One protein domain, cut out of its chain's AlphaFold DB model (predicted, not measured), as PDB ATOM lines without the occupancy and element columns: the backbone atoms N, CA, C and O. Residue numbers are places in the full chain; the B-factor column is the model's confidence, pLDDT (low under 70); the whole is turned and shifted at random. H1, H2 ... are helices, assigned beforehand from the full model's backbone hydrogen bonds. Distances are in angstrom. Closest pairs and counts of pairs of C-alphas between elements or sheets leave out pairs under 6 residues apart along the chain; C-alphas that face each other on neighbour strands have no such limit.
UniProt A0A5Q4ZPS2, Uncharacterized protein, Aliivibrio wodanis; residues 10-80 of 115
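AT A GLANCE: This is residues 10 to 80 of the 115 residues of an uncharacterized protein of Aliivibrio wodanis (UniProt A0A5Q4ZPS2). Three helices, H1, H4 and H2, stand side by side in a row with H4 in the middle, and the short H3 packs steeply on H2. Between H2 and H3 the chain makes a wide loop to one side of the helices, its neck tied by a short antiparallel pairing of residues 40 to 41 with residues 54 to 55. The printed part has 71 residues with four named helices, in the order H1, H2, H3, H4, and no named strand. The class is all helix, though the helices hold only 35 of the 71 residues. The whole is compact, with a radius of gyration of the C-alphas of 12.0 A and spans of 29 by 26 by 25 A.

HOW THE PARTS SIT: H1, residues 10 to 17, touches H4, residues 68 to 78, at a shallow tilt of 13 degrees, opposite ways; their closest C-alphas, of Leu 15 and Gln 70, are 6.6 A apart. H2, residues 27 to 35, touches H4 at a shallow tilt of 24 degrees, the same way, with the C-alphas of Leu 33 and Leu 75 closest at 6.3 A. H3, residues 59 to 65, touches H2 at 69 degrees, a steep tilt only just short of about perpendicular; the closest C-alphas, of Ala 30 and Met 59, are 5.3 A apart. H1 is apart from H2 and H3, and H3 and H4 are only just apart, closest 8.0 A. In H1, H2, H3 and H4 every O i to N i+4 pair is within hydrogen-bond range.

IN THESE COORDINATES: H1 begins at C-alpha 10, (33.961, 27.153, 21.296), and measures 10.6 A. H2 measures 12.4 A from C-alpha 27 at (14.766, 44.804, 25.757). H4, the longest helix, measures 15.4 A and ends at C-alpha 78, (22.513, 32.564, 15.538).

THE WHOLE: The C-alphas farthest apart, of Asn 48 and Gly 80, are 33.1 A apart. The printed part has no cut. The link from H2 to H3, 23 residues, is long. Residues 10 to 22 have pLDDT under 70.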
ATOM      1  N   ARG A  10      33.503  25.845  20.773       63.44
ATOM      2  CA  ARG A  10      33.961  27.153  21.296       63.44
ATOM      3  C   ARG A  10      32.801  27.988  21.838       63.44
ATOM      4  O   ARG A  10      32.909  28.532  22.926       63.44
ATOM      5  N   VAL A  11      31.674  28.034  21.119       61.75
ATOM      6  CA  VAL A  11      30.468  28.745  21.583       61.75
ATOM      7  C   VAL A  11      29.909  28.111  22.858       61.75
ATOM      8  O   VAL A  11      29.581  28.828  23.796       61.75
ATOM      9  N   LYS A  12      29.836  26.772  22.925       60.44
ATOM     10  CA  LYS A  12      29.378  26.061  24.130       60.44
ATOM     11  C   LYS A  12      30.281  26.342  25.337       60.44
ATOM     12  O   LYS A  12      29.758  26.588  26.411       60.44
ATOM     13  N   GLN A  13      31.600  26.342  25.140       62.53
ATOM     14  CA  GLN A  13      32.579  26.627  26.191       62.53
ATOM     15  C   GLN A  13      32.546  28.098  26.638       62.53
ATOM     16  O   GLN A  13      32.660  28.388  27.820       62.53
ATOM     17  N   ALA A  14      32.310  29.033  25.713       61.94
ATOM     18  CA  ALA A  14      32.099  30.436  26.059       61.94
ATOM     19  C   ALA A  14      30.800  30.640  26.861       61.94
ATOM     20  O   ALA A  14      30.806  31.378  27.834       61.94
ATOM     21  N   LEU A  15      29.708  29.947  26.514       61.06
ATOM     22  CA  LEU A  15      28.447  30.010  27.269       61.06
ATOM     23  C   LEU A  15      28.569  29.463  28.697       61.06
ATOM     24  O   LEU A  15      27.879  29.963  29.578       61.06
ATOM     25  N   THR A  16      29.398  28.440  28.925       60.72
ATOM     26  CA  THR A  16      29.607  27.864  30.267       60.72
ATOM     27  C   THR A  16      30.513  28.715  31.148       60.72
ATOM     28  O   THR A  16      30.379  28.650  32.361       60.72
ATOM     29  N   ASN A  17      31.415  29.496  30.549       61.38
ATOM     30  CA  ASN A  17      32.389  30.318  31.273       61.38
ATOM     31  C   ASN A  17      31.885  31.741  31.563       61.38
ATOM     32  O   ASN A  17      32.551  32.482  32.274       61.38
ATOM     33  N   ILE A  18      30.742  32.140  30.994       60.97
ATOM     34  CA  ILE A  18      30.090  33.408  31.329       60.97
ATOM     35  C   ILE A  18      29.386  33.223  32.673       60.97
ATOM     36  O   ILE A  18      28.268  32.700  32.736       60.97
ATOM     37  N   GLU A  19      30.043  33.656  33.747       59.41
ATOM     38  CA  GLU A  19      29.355  33.989  34.989       59.41
ATOM     39  C   GLU A  19      28.302  35.039  34.634       59.41
ATOM     40  O   GLU A  19      28.616  36.043  33.999       59.41
ATOM     41  N   GLY A  20      27.025  34.769  34.913       59.50
ATOM     42  CA  GLY A  20      25.938  35.647  34.488       59.50
ATOM     43  C   GLY A  20      26.173  37.070  34.991       59.50
ATOM     44  O   GLY A  20      25.959  37.333  36.171       59.50
ATOM     45  N   GLY A  21      26.622  37.965  34.101       60.38
ATOM     46  CA  GLY A  21      26.878  39.363  34.433       60.38
ATOM     47  C   GLY A  21      25.686  39.997  35.152       60.38
ATOM     48  O   GLY A  21      24.536  39.603  34.930       60.38
ATOM     49  N   LYS A  22      25.956  40.962  36.041       58.34
ATOM     50  CA  LYS A  22      24.942  41.632  36.871       58.34
ATOM     51  C   LYS A  22      23.949  42.398  35.985       58.34
ATOM     52  O   LYS A  22      24.148  43.569  35.688       58.34
ATOM     53  N   GLY A  23      22.889  41.725  35.546       71.31
ATOM     54  CA  GLY A  23      21.826  42.316  34.738       71.31
ATOM     55  C   GLY A  23      21.162  41.321  33.789       71.31
ATOM     56  O   GLY A  23      21.822  40.559  33.078       71.31
ATOM     57  N   GLY A  24      19.831  41.358  33.763       86.69
ATOM     58  CA  GLY A  24      19.033  40.652  32.768       86.69
ATOM     59  C   GLY A  24      19.281  41.167  31.347       86.69
ATOM     60  O   GLY A  24      19.795  42.269  31.150       86.69
ATOM     61  N   ALA A  25      18.917  40.378  30.338       90.19
ATOM     62  CA  ALA A  25      19.061  40.780  28.942       90.19
ATOM     63  C   ALA A  25      18.306  42.086  28.635       90.19
ATOM     64  O   ALA A  25      17.203  42.320  29.130       90.19
ATOM     65  N   THR A  26      18.864  42.931  27.767       92.25
ATOM     66  CA  THR A  26      18.226  44.198  27.377       92.25
ATOM     67  C   THR A  26      16.967  43.947  26.538       92.25
ATOM     68  O   THR A  26      16.867  42.961  25.800       92.25
ATOM     69  N   LYS A  27      15.998  44.874  26.571       92.81
ATOM     70  CA  LYS A  27      14.766  44.804  25.757       92.81
ATOM     71  C   LYS A  27      15.049  44.630  24.262       92.81
ATOM     72  O   LYS A  27      14.383  43.835  23.599       92.81
ATOM     73  N   GLU A  28      16.058  45.324  23.748       93.06
ATOM     74  CA  GLU A  28      16.487  45.222  22.352       93.06
ATOM     75  C   GLU A  28      17.071  43.847  22.022       93.06
ATOM     76  O   GLU A  28      16.727  43.265  20.996       93.06
ATOM     77  N   GLN A  29      17.878  43.281  22.925       92.38
ATOM     78  CA  GLN A  29      18.428  41.933  22.770       92.38
ATOM     79  C   GLN A  29      17.314  40.880  22.759       92.38
ATOM     80  O   GLN A  29      17.315  39.988  21.912       92.38
ATOM     81  N   ALA A  30      16.318  41.009  23.642       93.81
ATOM     82  CA  ALA A  30      15.153  40.126  23.656       93.81
ATOM     83  C   ALA A  30      14.316  40.245  22.369       93.81
ATOM     84  O   ALA A  30      13.836  39.234  21.845       93.81
ATOM     85  N   LYS A  31      14.165  41.463  21.827       95.31
ATOM     86  CA  LYS A  31      13.500  41.696  20.537       95.31
ATOM     87  C   LYS A  31      14.265  41.047  19.388       95.31
ATOM     88  O   LYS A  31      13.656  40.314  18.611       95.31
ATOM     89  N   ALA A  32      15.576  41.252  19.333       93.62
ATOM     90  CA  ALA A  32      16.440  40.640  18.335       93.62
ATOM     91  C   ALA A  32      16.379  39.107  18.404       93.62
ATOM     92  O   ALA A  32      16.171  38.460  17.386       93.62
ATOM     93  N   LEU A  33      16.459  38.511  19.598       93.00
ATOM     94  CA  LEU A  33      16.383  37.052  19.762       93.00
ATOM     95  C   LEU A  33      15.052  36.485  19.258       93.00
ATOM     96  O   LEU A  33      15.025  35.428  18.629       93.00
ATOM     97  N   LYS A  34      13.946  37.192  19.503       92.56
ATOM     98  CA  LYS A  34      12.632  36.788  18.996       92.56
ATOM     99  C   LYS A  34      12.555  36.874  17.469       92.56
ATOM    100  O   LYS A  34      11.983  35.977  16.859       92.56
ATOM    101  N   GLN A  35      13.132  37.914  16.866       92.62
ATOM    102  CA  GLN A  35      13.187  38.081  15.408       92.62
ATOM    103  C   GLN A  35      14.029  36.990  14.733       92.62
ATOM    104  O   GLN A  35      13.616  36.450  13.716       92.62
ATOM    105  N   GLU A  36      15.155  36.613  15.341       90.31
ATOM    106  CA  GLU A  36      16.038  35.546  14.844       90.31
ATOM    107  C   GLU A  36      15.456  34.132  15.060       90.31
ATOM    108  O   GLU A  36      16.055  33.137  14.658       90.31
ATOM    109  N   GLY A  37      14.296  34.005  15.718       91.06
ATOM    110  CA  GLY A  37      13.631  32.719  15.934       91.06
ATOM    111  C   GLY A  37      14.224  31.893  17.079       91.06
ATOM    112  O   GLY A  37      14.241  30.664  17.015       91.06
ATOM    113  N   PHE A  38      14.715  32.543  18.138       92.06
ATOM    114  CA  PHE A  38      15.264  31.857  19.308       92.06
ATOM    115  C   PHE A  38      14.219  30.947  19.976       92.06
ATOM    116  O   PHE A  38      13.086  31.354  20.248       92.06
ATOM    117  N   ARG A  39      14.608  29.700  20.272       92.50
ATOM    118  CA  ARG A  39      13.745  28.696  20.914       92.50
ATOM    119  C   ARG A  39      14.447  28.069  22.107       92.50
ATOM    120  O   ARG A  39      15.638  27.771  22.058       92.50
ATOM    121  N   VAL A  40      13.671  27.802  23.149       91.69
ATOM    122  CA  VAL A  40      14.111  27.083  24.348       91.69
ATOM    123  C   VAL A  40      13.221  25.873  24.583       91.69
ATOM    124  O   VAL A  40      12.083  25.818  24.113       91.69
ATOM    125  N   PHE A  41      13.725  24.893  25.327       90.81
ATOM    126  CA  PHE A  41      12.894  23.780  25.769       90.81
ATOM    127  C   PHE A  41      11.732  24.301  26.614       90.81
ATOM    128  O   PHE A  41      11.933  25.099  27.527       90.81
ATOM    129  N   ALA A  42      10.524  23.823  26.330       89.25
ATOM    130  CA  ALA A  42       9.301  24.259  26.989       89.25
ATOM    131  C   ALA A  42       9.369  24.060  28.511       89.25
ATOM    132  O   ALA A  42       8.875  24.912  29.241       89.25
ATOM    133  N   ARG A  43      10.080  23.022  28.975       88.94
ATOM    134  CA  ARG A  43      10.371  22.768  30.396       88.94
ATOM    135  C   ARG A  43      11.107  23.894  31.115       88.94
ATOM    136  O   ARG A  43      10.916  24.063  32.309       88.94
ATOM    137  N   ARG A  44      11.922  24.679  30.401       86.62
ATOM    138  CA  ARG A  44      12.593  25.857  30.978       86.62
ATOM    139  C   ARG A  44      11.627  27.010  31.254       86.62
ATOM    140  O   ARG A  44      11.959  27.906  32.013       86.62
ATOM    141  N   ILE A  45      10.465  27.009  30.601       87.88
ATOM    142  CA  ILE A  45       9.424  28.025  30.784       87.88
ATOM    143  C   ILE A  45       8.345  27.506  31.738       87.88
ATOM    144  O   ILE A  45       7.922  28.228  32.630       87.88
ATOM    145  N   ASN A  46       7.888  26.270  31.536       86.62
ATOM    146  CA  ASN A  46       6.907  25.605  32.382       86.62
ATOM    147  C   ASN A  46       7.404  24.185  32.699       86.62
ATOM    148  O   ASN A  46       7.469  23.371  31.773       86.62
ATOM    149  N   PRO A  47       7.717  23.859  33.964       84.75
ATOM    150  CA  PRO A  47       8.258  22.553  34.347       84.75
ATOM    151  C   PRO A  47       7.324  21.378  34.011       84.75
ATOM    152  O   PRO A  47       7.810  20.287  33.712       84.75
ATOM    153  N   ASN A  48       6.010  21.613  33.941       89.44
ATOM    154  CA  ASN A  48       5.004  20.600  33.599       89.44
ATOM    155  C   ASN A  48       4.849  20.378  32.083       89.44
ATOM    156  O   ASN A  48       4.012  19.592  31.644       89.44
ATOM    157  N   ALA A  49       5.620  21.079  31.249       85.69
ATOM    158  CA  ALA A  49       5.560  20.898  29.805       85.69
ATOM    159  C   ALA A  49       6.164  19.554  29.360       85.69
ATOM    160  O   ALA A  49       7.136  19.055  29.933       85.69
ATOM    161  N   GLN A  50       5.628  19.019  28.258       85.62
ATOM    162  CA  GLN A  50       6.106  17.787  27.634       85.62
ATOM    163  C   GLN A  50       7.613  17.837  27.333       85.62
ATOM    164  O   GLN A  50       8.150  18.839  26.841       85.62
ATOM    165  N   VAL A  51       8.287  16.720  27.610       86.94
ATOM    166  CA  VAL A  51       9.726  16.540  27.383       86.94
ATOM    167  C   VAL A  51      10.058  16.730  25.903       86.94
ATOM    168  O   VAL A  51       9.356  16.223  25.038       86.94
ATOM    169  N   GLY A  52      11.125  17.473  25.596       84.69
ATOM    170  CA  GLY A  52      11.620  17.643  24.222       84.69
ATOM    171  C   GLY A  52      10.896  18.695  23.374       84.69
ATOM    172  O   GLY A  52      11.414  19.088  22.330       84.69
ATOM    173  N   LYS A  53       9.755  19.236  23.820       89.38
ATOM    174  CA  LYS A  53       9.049  20.295  23.082       89.38
ATOM    175  C   LYS A  53       9.828  21.613  23.128       89.38
ATOM    176  O   LYS A  53      10.192  22.083  24.203       89.38
ATOM    177  N   MET A  54      10.043  22.248  21.973       90.06
ATOM    178  CA  MET A  54      10.710  23.554  21.857       90.06
ATOM    179  C   MET A  54       9.688  24.680  21.678       90.06
ATOM    180  O   MET A  54       8.869  24.639  20.754       90.06
ATOM    181  N   LYS A  55       9.770  25.724  22.505       91.06
ATOM    182  CA  LYS A  55       8.873  26.887  22.473       91.06
ATOM    183  C   LYS A  55       9.668  28.186  22.307       91.06
ATOM    184  O   LYS A  55      10.780  28.312  22.814       91.06
ATOM    185  N   ALA A  56       9.091  29.143  21.583       91.25
ATOM    186  CA  ALA A  56       9.613  30.503  21.532       91.25
ATOM    187  C   ALA A  56       9.321  31.202  22.877       91.25
ATOM    188  O   ALA A  56       8.151  31.263  23.275       91.25
ATOM    189  N   PRO A  57      10.341  31.685  23.608       92.69
ATOM    190  CA  PRO A  57      10.131  32.371  24.874       92.69
ATOM    191  C   PRO A  57       9.534  33.769  24.663       92.69
ATOM    192  O   PRO A  57       9.672  34.385  23.604       92.69
ATOM    193  N   THR A  58       8.866  34.293  25.691       93.75
ATOM    194  CA  THR A  58       8.399  35.687  25.700       93.75
ATOM    195  C   THR A  58       9.569  36.643  25.948       93.75
ATOM    196  O   THR A  58      10.580  36.258  26.534       93.75
ATOM    197  N   MET A  59       9.438  37.915  25.545       92.31
ATOM    198  CA  MET A  59      10.495  38.913  25.774       92.31
ATOM    199  C   MET A  59      10.821  39.067  27.265       92.31
ATOM    200  O   MET A  59      11.989  39.097  27.629       92.31
ATOM    201  N   ARG A  60       9.794  39.087  28.129       92.38
ATOM    202  CA  ARG A  60       9.955  39.161  29.589       92.38
ATOM    203  C   ARG A  60      10.736  37.969  30.140       92.38
ATOM    204  O   ARG A  60      11.619  38.157  30.966       92.38
ATOM    205  N   TRP A  61      10.459  36.761  29.642       93.88
ATOM    206  CA  TRP A  61      11.195  35.567  30.053       93.88
ATOM    207  C   TRP A  61      12.678  35.681  29.694       93.88
ATOM    208  O   TRP A  61      13.524  35.393  30.531       93.88
ATOM    209  N   VAL A  62      13.001  36.162  28.488       91.69
ATOM    210  CA  VAL A  62      14.397  36.347  28.056       91.69
ATOM    211  C   VAL A  62      15.132  37.345  28.950       91.69
ATOM    212  O   VAL A  62      16.251  37.065  29.358       91.69
ATOM    213  N   GLN A  63      14.497  38.462  29.308       91.88
ATOM    214  CA  GLN A  63      15.094  39.462  30.202       91.88
ATOM    215  C   GLN A  63      15.368  38.906  31.606       91.88
ATOM    216  O   GLN A  63      16.367  39.255  32.215       91.88
ATOM    217  N   GLN A  64      14.495  38.034  32.116       91.25
ATOM    218  CA  GLN A  64      14.614  37.479  33.468       91.25
ATOM    219  C   GLN A  64      15.562  36.278  33.558       91.25
ATOM    220  O   GLN A  64      16.163  36.060  34.602       91.25
ATOM    221  N   ASN A  65      15.664  35.477  32.493       90.38
ATOM    222  CA  ASN A  65      16.343  34.177  32.535       90.38
ATOM    223  C   ASN A  65      17.694  34.165  31.814       90.38
ATOM    224  O   ASN A  65      18.436  33.195  31.952       90.38
ATOM    225  N   LEU A  66      18.001  35.182  31.007       89.88
ATOM    226  CA  LEU A  66      19.299  35.319  30.353       89.88
ATOM    227  C   LEU A  66      19.989  36.581  30.849       89.88
ATOM    228  O   LEU A  66      19.360  37.637  30.940       89.88
ATOM    229  N   SER A  67      21.296  36.488  31.079       91.50
ATOM    230  CA  SER A  67      22.125  37.682  31.233       91.50
ATOM    231  C   SER A  67      22.309  38.393  29.888       91.50
ATOM    232  O   SER A  67      22.191  37.783  28.813       91.50
ATOM    233  N   ALA A  68      22.636  39.686  29.929       89.06
ATOM    234  CA  ALA A  68      22.913  40.468  28.721       89.06
ATOM    235  C   ALA A  68      24.042  39.865  27.862       89.06
ATOM    236  O   ALA A  68      23.967  39.850  26.629       89.06
ATOM    237  N   GLU A  69      25.064  39.304  28.506       87.56
ATOM    238  CA  GLU A  69      26.198  38.657  27.843       87.56
ATOM    239  C   GLU A  69      25.797  37.351  27.151       87.56
ATOM    240  O   GLU A  69      26.156  37.119  25.990       87.56
ATOM    241  N   GLN A  70      24.992  36.522  27.826       89.06
ATOM    242  CA  GLN A  70      24.461  35.282  27.258       89.06
ATOM    243  C   GLN A  70      23.576  35.575  26.045       89.06
ATOM    244  O   GLN A  70      23.751  34.958  24.992       89.06
ATOM    245  N   ALA A  71      22.667  36.549  26.152       91.56
ATOM    246  CA  ALA A  71      21.805  36.959  25.047       91.56
ATOM    247  C   ALA A  71      22.619  37.456  23.841       91.56
ATOM    248  O   ALA A  71      22.372  37.037  22.705       91.56
ATOM    249  N   GLY A  72      23.640  38.283  24.081       89.50
ATOM    250  CA  GLY A  72      24.547  38.763  23.038       89.50
ATOM    251  C   GLY A  72      25.364  37.646  22.380       89.50
ATOM    252  O   GLY A  72      25.550  37.642  21.159       89.50
ATOM    253  N   LEU A  73      25.841  36.664  23.149       88.38
ATOM    254  CA  LEU A  73      26.560  35.513  22.598       88.38
ATOM    255  C   LEU A  73      25.649  34.621  21.745       88.38
ATOM    256  O   LEU A  73      26.049  34.221  20.650       88.38
ATOM    257  N   ILE A  74      24.422  34.360  22.203       89.62
ATOM    258  CA  ILE A  74      23.429  33.591  21.440       89.62
ATOM    259  C   ILE A  74      23.101  34.303  20.128       89.62
ATOM    260  O   ILE A  74      23.133  33.666  19.079       89.62
ATOM    261  N   LEU A  75      22.865  35.619  20.153       90.50
ATOM    262  CA  LEU A  75      22.612  36.402  18.938       90.50
ATOM    263  C   LEU A  75      23.753  36.289  17.925       90.50
ATOM    264  O   LEU A  75      23.506  36.078  16.739       90.50
ATOM    265  N   ARG A  76      25.005  36.393  18.383       86.88
ATOM    266  CA  ARG A  76      26.182  36.219  17.515       86.88
ATOM    267  C   ARG A  76      26.244  34.813  16.922       86.88
ATOM    268  O   ARG A  76      26.490  34.664  15.727       86.88
ATOM    269  N   ALA A  77      25.971  33.798  17.740       86.06
ATOM    270  CA  ALA A  77      25.951  32.410  17.300       86.06
ATOM    271  C   ALA A  77      24.842  32.139  16.268       86.06
ATOM    272  O   ALA A  77      25.096  31.446  15.285       86.06
ATOM    273  N   MET A  78      23.646  32.706  16.460       85.44
ATOM    274  CA  MET A  78      22.513  32.564  15.538       85.44
ATOM    275  C   MET A  78      22.768  33.268  14.204       85.44
ATOM    276  O   MET A  78      22.530  32.688  13.151       85.44
ATOM    277  N   ARG A  79      23.334  34.478  14.238       87.38
ATOM    278  CA  ARG A  79      23.641  35.267  13.033       87.38
ATOM    279  C   ARG A  79      24.822  34.731  12.226       87.38
ATOM    280  O   ARG A  79      25.109  35.259  11.157       87.38
ATOM    281  N   GLY A  80      25.568  33.758  12.753       77.25
ATOM    282  CA  GLY A  80      26.755  33.203  12.097       77.25
ATOM    283  C   GLY A  80      27.897  34.208  11.889       77.25
ATOM    284  O   GLY A  80      28.882  33.883  11.226       77.25
TER     285      GLY A  80